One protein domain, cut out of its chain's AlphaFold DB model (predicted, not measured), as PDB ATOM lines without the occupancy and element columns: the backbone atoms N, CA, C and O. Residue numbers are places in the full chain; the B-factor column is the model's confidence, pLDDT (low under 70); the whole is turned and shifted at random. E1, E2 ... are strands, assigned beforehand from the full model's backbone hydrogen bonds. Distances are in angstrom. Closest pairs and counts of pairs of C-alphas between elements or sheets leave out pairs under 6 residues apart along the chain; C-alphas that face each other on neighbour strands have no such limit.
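AT A GLANCE: This is residues 150 to 201 of the 229 residues of an uncharacterized protein of Planctomycetaceae bacterium TMED10 (UniProt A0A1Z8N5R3). From its first residue the printed part makes a flat, loose row of two separate two-stranded hairpins, E1 with E2 at one end and E3 with E4 in the middle, and then a lone strand, E5, at the other end. Residues 192 to 201, which hold E5, stick out free of the rest. The printed part has 52 residues, with no named helix and five named strands in the order E1, E2, E3, E4, E5; both pairs are antiparallel, and the class is all strand, with 25 residues, under half, in named elements. It is loose, with a radius of gyration of the C-alphas of 13.9 A, and spans 45 by 25 by 8 A.

HOW THE PARTS SIT: Look first at E1, residues 155 to 159, and E2, residues 165 to 168: this hairpin is antiparallel at 169 degrees, with N 158 and O 165 within hydrogen-bond range at 2.8 A. Next come E3, residues 176 to 181, and E4, residues 184 to 188, a hairpin antiparallel at 145 degrees, with N 178 and O 186 at 2.8 A and N 188 and O 176 at 2.8 A, both within hydrogen-bond range. Between the hairpins, the closest C-alphas of E2 and E3 are those of Ile 168 and Val 177, 7.8 A apart. E5, residues 195 to 199, pairs with no named strand and is apart from E1, E2, E3 and E4.

IN THESE COORDINATES: Find C-alpha 155 at (181.663, 151.682, 242.849); from there E1 runs 12.7 A to C-alpha 159. E2 covers 10.4 A, E3 15.3 A and E4 13.4 A. E5 runs 12.7 A and ends at C-alpha 199, at (189.143, 140.580, 223.970).

THE WHOLE: The two C-alphas farthest apart are those of Ser 161 and Thr 194, 45.6 A. The printed part has no cut and no long link. The mean pLDDT of the printed part is 93.1, and no printed residue is under 70.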
ATOM      1  N   THR A 150     184.108 154.600 252.064       94.00
ATOM      2  CA  THR A 150     184.563 155.223 250.818       94.00
ATOM      3  C   THR A 150     184.482 154.193 249.702       94.00
ATOM      4  O   THR A 150     185.085 153.126 249.802       94.00
ATOM      5  N   ALA A 151     183.724 154.498 248.649       94.38
ATOM      6  CA  ALA A 151     183.654 153.640 247.474       94.38
ATOM      7  C   ALA A 151     185.012 153.619 246.743       94.38
ATOM      8  O   ALA A 151     185.626 154.664 246.528       94.38
ATOM      9  N   GLY A 152     185.481 152.421 246.389       92.44
ATOM     10  CA  GLY A 152     186.652 152.230 245.529       92.44
ATOM     11  C   GLY A 152     186.306 152.341 244.040       92.44
ATOM     12  O   GLY A 152     185.161 152.600 243.672       92.44
ATOM     13  N   ASN A 153     187.288 152.105 243.164       90.75
ATOM     14  CA  ASN A 153     187.100 152.157 241.712       90.75
ATOM     15  C   ASN A 153     185.958 151.241 241.226       90.75
ATOM     16  O   ASN A 153     185.916 150.054 241.556       90.75
ATOM     17  N   GLY A 154     185.064 151.776 240.386       92.12
ATOM     18  CA  GLY A 154     183.927 151.041 239.813       92.12
ATOM     19  C   GLY A 154     182.706 150.936 240.732       92.12
ATOM     20  O   GLY A 154     181.694 150.350 240.349       92.12
ATOM     21  N   LEU A 155     182.782 151.515 241.931       94.69
ATOM     22  CA  LEU A 155     181.663 151.682 242.849       94.69
ATOM     23  C   LEU A 155     181.384 153.173 243.054       94.69
ATOM     24  O   LEU A 155     182.275 154.011 242.951       94.69
ATOM     25  N   GLN A 156     180.144 153.494 243.400       93.81
ATOM     26  CA  GLN A 156     179.710 154.837 243.771       93.81
ATOM     27  C   GLN A 156     178.949 154.818 245.099       93.81
ATOM     28  O   GLN A 156     178.476 153.771 245.549       93.81
ATOM     29  N   GLY A 157     178.802 155.989 245.718       94.31
ATOM     30  CA  GLY A 157     178.130 156.157 247.006       94.31
ATOM     31  C   GLY A 157     179.101 156.158 248.188       94.31
ATOM     32  O   GLY A 157     180.190 156.724 248.108       94.31
ATOM     33  N   GLY A 158     178.687 155.544 249.296       94.94
ATOM     34  CA  GLY A 158     179.354 155.630 250.594       94.94
ATOM     35  C   GLY A 158     178.814 156.770 251.464       94.94
ATOM     36  O   GLY A 158     177.719 157.282 251.236       94.94
ATOM     37  N   GLY A 159     179.574 157.147 252.489       93.56
ATOM     38  CA  GLY A 159     179.224 158.230 253.411       93.56
ATOM     39  C   GLY A 159     179.810 158.042 254.810       93.56
ATOM     40  O   GLY A 159     180.427 157.021 255.108       93.56
ATOM     41  N   THR A 160     179.631 159.050 255.662       90.50
ATOM     42  CA  THR A 160     180.169 159.099 257.039       90.50
ATOM     43  C   THR A 160     179.081 159.212 258.110       90.50
ATOM     44  O   THR A 160     179.397 159.346 259.286       90.50
ATOM     45  N   SER A 161     177.801 159.227 257.723       87.19
ATOM     46  CA  SER A 161     176.654 159.324 258.636       87.19
ATOM     47  C   SER A 161     175.359 158.906 257.935       87.19
ATOM     48  O   SER A 161     175.225 159.102 256.728       87.19
ATOM     49  N   GLY A 162     174.384 158.421 258.712       85.56
ATOM     50  CA  GLY A 162     173.073 157.982 258.221       85.56
ATOM     51  C   GLY A 162     173.118 156.628 257.509       85.56
ATOM     52  O   GLY A 162     174.082 155.874 257.649       85.56
ATOM     53  N   ASP A 163     172.070 156.325 256.745       87.81
ATOM     54  CA  ASP A 163     172.006 155.104 255.942       87.81
ATOM     55  C   ASP A 163     172.983 155.201 254.763       87.81
ATOM     56  O   ASP A 163     172.872 156.077 253.902       87.81
ATOM     57  N   LEU A 164     173.959 154.294 254.720       91.19
ATOM     58  CA  LEU A 164     174.995 154.278 253.689       91.19
ATOM     59  C   LEU A 164     174.560 153.397 252.513       91.19
ATOM     60  O   LEU A 164     174.202 152.237 252.700       91.19
ATOM     61  N   THR A 165     174.633 153.928 251.290       92.12
ATOM     62  CA  THR A 165     174.356 153.166 250.058       92.12
ATOM     63  C   THR A 165     175.617 153.044 249.215       92.12
ATOM     64  O   THR A 165     176.319 154.032 249.011       92.12
ATOM     65  N   ILE A 166     175.885 151.849 248.690       95.19
ATOM     66  CA  ILE A 166     176.918 151.600 247.679       95.19
ATOM     67  C   ILE A 166     176.238 150.999 246.453       95.19
ATOM     68  O   ILE A 166     175.411 150.097 246.582       95.19
ATOM     69  N   GLY A 167     176.602 151.486 245.272       93.62
ATOM     70  CA  GLY A 167     176.171 150.932 243.993       93.62
ATOM     71  C   GLY A 167     177.348 150.712 243.053       93.62
ATOM     72  O   GLY A 167     178.448 151.202 243.301       93.62
ATOM     73  N   ILE A 168     177.104 149.997 241.957       94.06
ATOM     74  CA  ILE A 168     178.023 150.006 240.816       94.06
ATOM     75  C   ILE A 168     178.014 151.416 240.216       94.06
ATOM     76  O   ILE A 168     176.947 152.025 240.099       94.06
ATOM     77  N   ASP A 169     179.189 151.938 239.876       93.00
ATOM     78  CA  ASP A 169     179.308 153.196 239.138       93.00
ATOM     79  C   ASP A 169     178.842 152.960 237.695       93.00
ATOM     80  O   ASP A 169     179.568 152.402 236.873       93.00
ATOM     81  N   THR A 170     177.591 153.316 237.412       93.00
ATOM     82  CA  THR A 170     177.002 153.297 236.069       93.00
ATOM     83  C   THR A 170     176.408 154.670 235.791       93.00
ATOM     84  O   THR A 170     175.485 155.087 236.497       93.00
ATOM     85  N   ASP A 171     176.904 155.361 234.770       91.75
ATOM     86  CA  ASP A 171     176.421 156.679 234.337       91.75
ATOM     87  C   ASP A 171     176.034 156.726 232.850       91.75
ATOM     88  O   ASP A 171     175.466 157.723 232.397       91.75
ATOM     89  N   ALA A 172     176.241 155.637 232.111       93.50
ATOM     90  CA  ALA A 172     175.758 155.453 230.753       93.50
ATOM     91  C   ALA A 172     175.079 154.085 230.541       93.50
ATOM     92  O   ALA A 172     175.131 153.160 231.357       93.50
ATOM     93  N   LEU A 173     174.340 153.979 229.430       92.69
ATOM     94  CA  LEU A 173     173.621 152.757 229.076       92.69
ATOM     95  C   LEU A 173     174.597 151.601 228.857       92.69
ATOM     96  O   LEU A 173     175.559 151.711 228.097       92.69
ATOM     97  N   GLY A 174     174.283 150.469 229.489       92.56
ATOM     98  CA  GLY A 174     175.038 149.228 229.343       92.56
ATOM     99  C   GLY A 174     176.477 149.311 229.845       92.56
ATOM    100  O   GLY A 174     177.306 148.537 229.371       92.56
ATOM    101  N   ASP A 175     176.765 150.223 230.776       94.62
ATOM    102  CA  ASP A 175     178.058 150.287 231.446       94.62
ATOM    103  C   ASP A 175     178.445 148.942 232.049       94.62
ATOM    104  O   ASP A 175     177.714 148.338 232.839       94.62
ATOM    105  N   LEU A 176     179.646 148.505 231.693       92.62
ATOM    106  CA  LEU A 176     180.333 147.391 232.310       92.62
ATOM    107  C   LEU A 176     181.536 147.923 233.086       92.62
ATOM    108  O   LEU A 176     182.389 148.609 232.525       92.62
ATOM    109  N   VAL A 177     181.642 147.565 234.364       94.44
ATOM    110  CA  VAL A 177     182.857 147.811 235.146       94.44
ATOM    111  C   VAL A 177     183.881 146.730 234.816       94.44
ATOM    112  O   VAL A 177     183.637 145.542 235.029       94.44
ATOM    113  N   VAL A 178     185.032 147.146 234.293       94.12
ATOM    114  CA  VAL A 178     186.111 146.267 233.835       94.12
ATOM    115  C   VAL A 178     187.365 146.536 234.653       94.12
ATOM    116  O   VAL A 178     187.816 147.677 234.744       94.12
ATOM    117  N   GLY A 179     187.947 145.493 235.246       94.25
ATOM    118  CA  GLY A 179     189.231 145.600 235.937       94.25
ATOM    119  C   GLY A 179     190.362 145.931 234.962       94.25
ATOM    120  O   GLY A 179     190.491 145.282 233.929       94.25
ATOM    121  N   THR A 180     191.188 146.920 235.295       94.19
ATOM    122  CA  THR A 180     192.333 147.364 234.470       94.19
ATOM    123  C   THR A 180     193.687 146.990 235.079       94.19
ATOM    124  O   THR A 180     194.739 147.307 234.529       94.19
ATOM    125  N   GLY A 181     193.675 146.341 236.246       91.50
ATOM    126  CA  GLY A 181     194.852 145.982 237.031       91.50
ATOM    127  C   GLY A 181     194.470 145.618 238.467       91.50
ATOM    128  O   GLY A 181     193.288 145.469 238.777       91.50
ATOM    129  N   ALA A 182     195.460 145.490 239.354       92.94
ATOM    130  CA  ALA A 182     195.199 145.320 240.786       92.94
ATOM    131  C   ALA A 182     194.448 146.547 241.325       92.94
ATOM    132  O   ALA A 182     194.876 147.674 241.079       92.94
ATOM    133  N   ASP A 183     193.317 146.313 241.995       91.31
ATOM    134  CA  ASP A 183     192.487 147.321 242.672       91.31
ATOM    135  C   ASP A 183     192.065 148.527 241.807       91.31
ATOM    136  O   ASP A 183     191.714 149.587 242.321       91.31
ATOM    137  N   THR A 184     192.072 148.375 240.479       93.62
ATOM    138  CA  THR A 184     191.686 149.425 239.530       93.62
ATOM    139  C   THR A 184     190.662 148.903 238.540       93.62
ATOM    140  O   THR A 184     190.726 147.760 238.078       93.62
ATOM    141  N   SER A 185     189.707 149.755 238.197       94.94
ATOM    142  CA  SER A 185     188.686 149.464 237.203       94.94
ATOM    143  C   SER A 185     188.347 150.716 236.402       94.94
ATOM    144  O   SER A 185     188.550 151.846 236.857       94.94
ATOM    145  N   THR A 186     187.840 150.495 235.193       93.19
ATOM    146  CA  THR A 186     187.270 151.511 234.312       93.19
ATOM    147  C   THR A 186     185.870 151.087 233.896       93.19
ATOM    148  O   THR A 186     185.519 149.908 233.962       93.19
ATOM    149  N   LYS A 187     185.080 152.038 233.412       93.44
ATOM    150  CA  LYS A 187     183.797 151.757 232.771       93.44
ATOM    151  C   LYS A 187     183.997 151.555 231.276       93.44
ATOM    152  O   LYS A 187     184.797 152.256 230.654       93.44
ATOM    153  N   LEU A 188     183.270 150.600 230.710       93.56
ATOM    154  CA  LEU A 188     183.111 150.411 229.276       93.56
ATOM    155  C   LEU A 188     181.621 150.507 228.957       93.56
ATOM    156  O   LEU A 188     180.855 149.615 229.314       93.56
ATOM    157  N   THR A 189     181.223 151.596 228.303       94.56
ATOM    158  CA  THR A 189     179.835 151.821 227.887       94.56
ATOM    159  C   THR A 189     179.425 150.814 226.816       94.56
ATOM    160  O   THR A 189     180.278 150.211 226.149       94.56
ATOM    161  N   VAL A 190     178.121 150.675 226.575       95.62
ATOM    162  CA  VAL A 190     177.623 149.865 225.458       95.62
ATOM    163  C   VAL A 190     178.226 150.314 224.120       95.62
ATOM    164  O   VAL A 190     178.439 151.506 223.877       95.62
ATOM    165  N   GLY A 191     178.522 149.341 223.256       93.12
ATOM    166  CA  GLY A 191     178.921 149.586 221.875       93.12
ATOM    167  C   GLY A 191     177.742 150.042 221.012       93.12
ATOM    168  O   GLY A 191     176.587 150.019 221.429       93.12
ATOM    169  N   SER A 192     178.031 150.438 219.778       94.25
ATOM    170  CA  SER A 192     176.998 150.634 218.758       94.25
ATOM    171  C   SER A 192     176.373 149.299 218.340       94.25
ATOM    172  O   SER A 192     177.000 148.241 218.456       94.25
ATOM    173  N   ASP A 193     175.162 149.354 217.784       93.62
ATOM    174  CA  ASP A 193     174.517 148.185 217.185       93.62
ATOM    175  C   ASP A 193     175.452 147.485 216.194       93.62
ATOM    176  O   ASP A 193     176.271 148.117 215.522       93.62
ATOM    177  N   THR A 194     175.317 146.162 216.078       90.94
ATOM    178  CA  THR A 194     176.173 145.292 215.246       90.94
ATOM    179  C   THR A 194     177.636 145.197 215.693       90.94
ATOM    180  O   THR A 194     178.459 144.622 214.979       90.94
ATOM    181  N   GLN A 195     177.978 145.691 216.888       93.94
ATOM    182  CA  GLN A 195     179.252 145.388 217.537       93.94
ATOM    183  C   GLN A 195     179.136 144.188 218.486       93.94
ATOM    184  O   GLN A 195     178.089 143.921 219.073       93.94
ATOM    185  N   VAL A 196     180.238 143.454 218.638       93.44
ATOM    186  CA  VAL A 196     180.421 142.388 219.629       93.44
ATOM    187  C   VAL A 196     181.584 142.750 220.544       93.44
ATOM    188  O   VAL A 196     182.579 143.322 220.093       93.44
ATOM    189  N   LEU A 197     181.462 142.439 221.835       95.38
ATOM    190  CA  LEU A 197     182.552 142.629 222.785       95.38
ATOM    191  C   LEU A 197     183.615 141.566 222.507       95.38
ATOM    192  O   LEU A 197     183.320 140.371 222.566       95.38
ATOM    193  N   THR A 198     184.835 141.988 222.194       93.62
ATOM    194  CA  THR A 198     185.978 141.097 221.988       93.62
ATOM    195  C   THR A 198     187.059 141.377 223.019       93.62
ATOM    196  O   THR A 198     187.187 142.490 223.530       93.62
ATOM    197  N   ALA A 199     187.873 140.363 223.299       95.62
ATOM    198  CA  ALA A 199     189.143 140.580 223.970       95.62
ATOM    199  C   ALA A 199     190.059 141.425 223.071       95.62
ATOM    200  O   ALA A 199     190.187 141.145 221.876       95.62
ATOM    201  N   ASP A 200     190.696 142.429 223.663       95.25
ATOM    202  CA  ASP A 200     191.724 143.262 223.045       95.25
ATOM    203  C   ASP A 200     192.757 143.655 224.107       95.25
ATOM    204  O   ASP A 200     192.601 144.644 224.829       95.25
ATOM    205  N   SER A 201     193.829 142.868 224.197       94.44
ATOM    206  CA  SER A 201     194.915 143.061 225.164       94.44
ATOM    207  C   SER A 201     195.759 144.315 224.921       94.44
ATOM    208  O   SER A 201     196.676 144.581 225.697       94.44
TER     209      SER A 201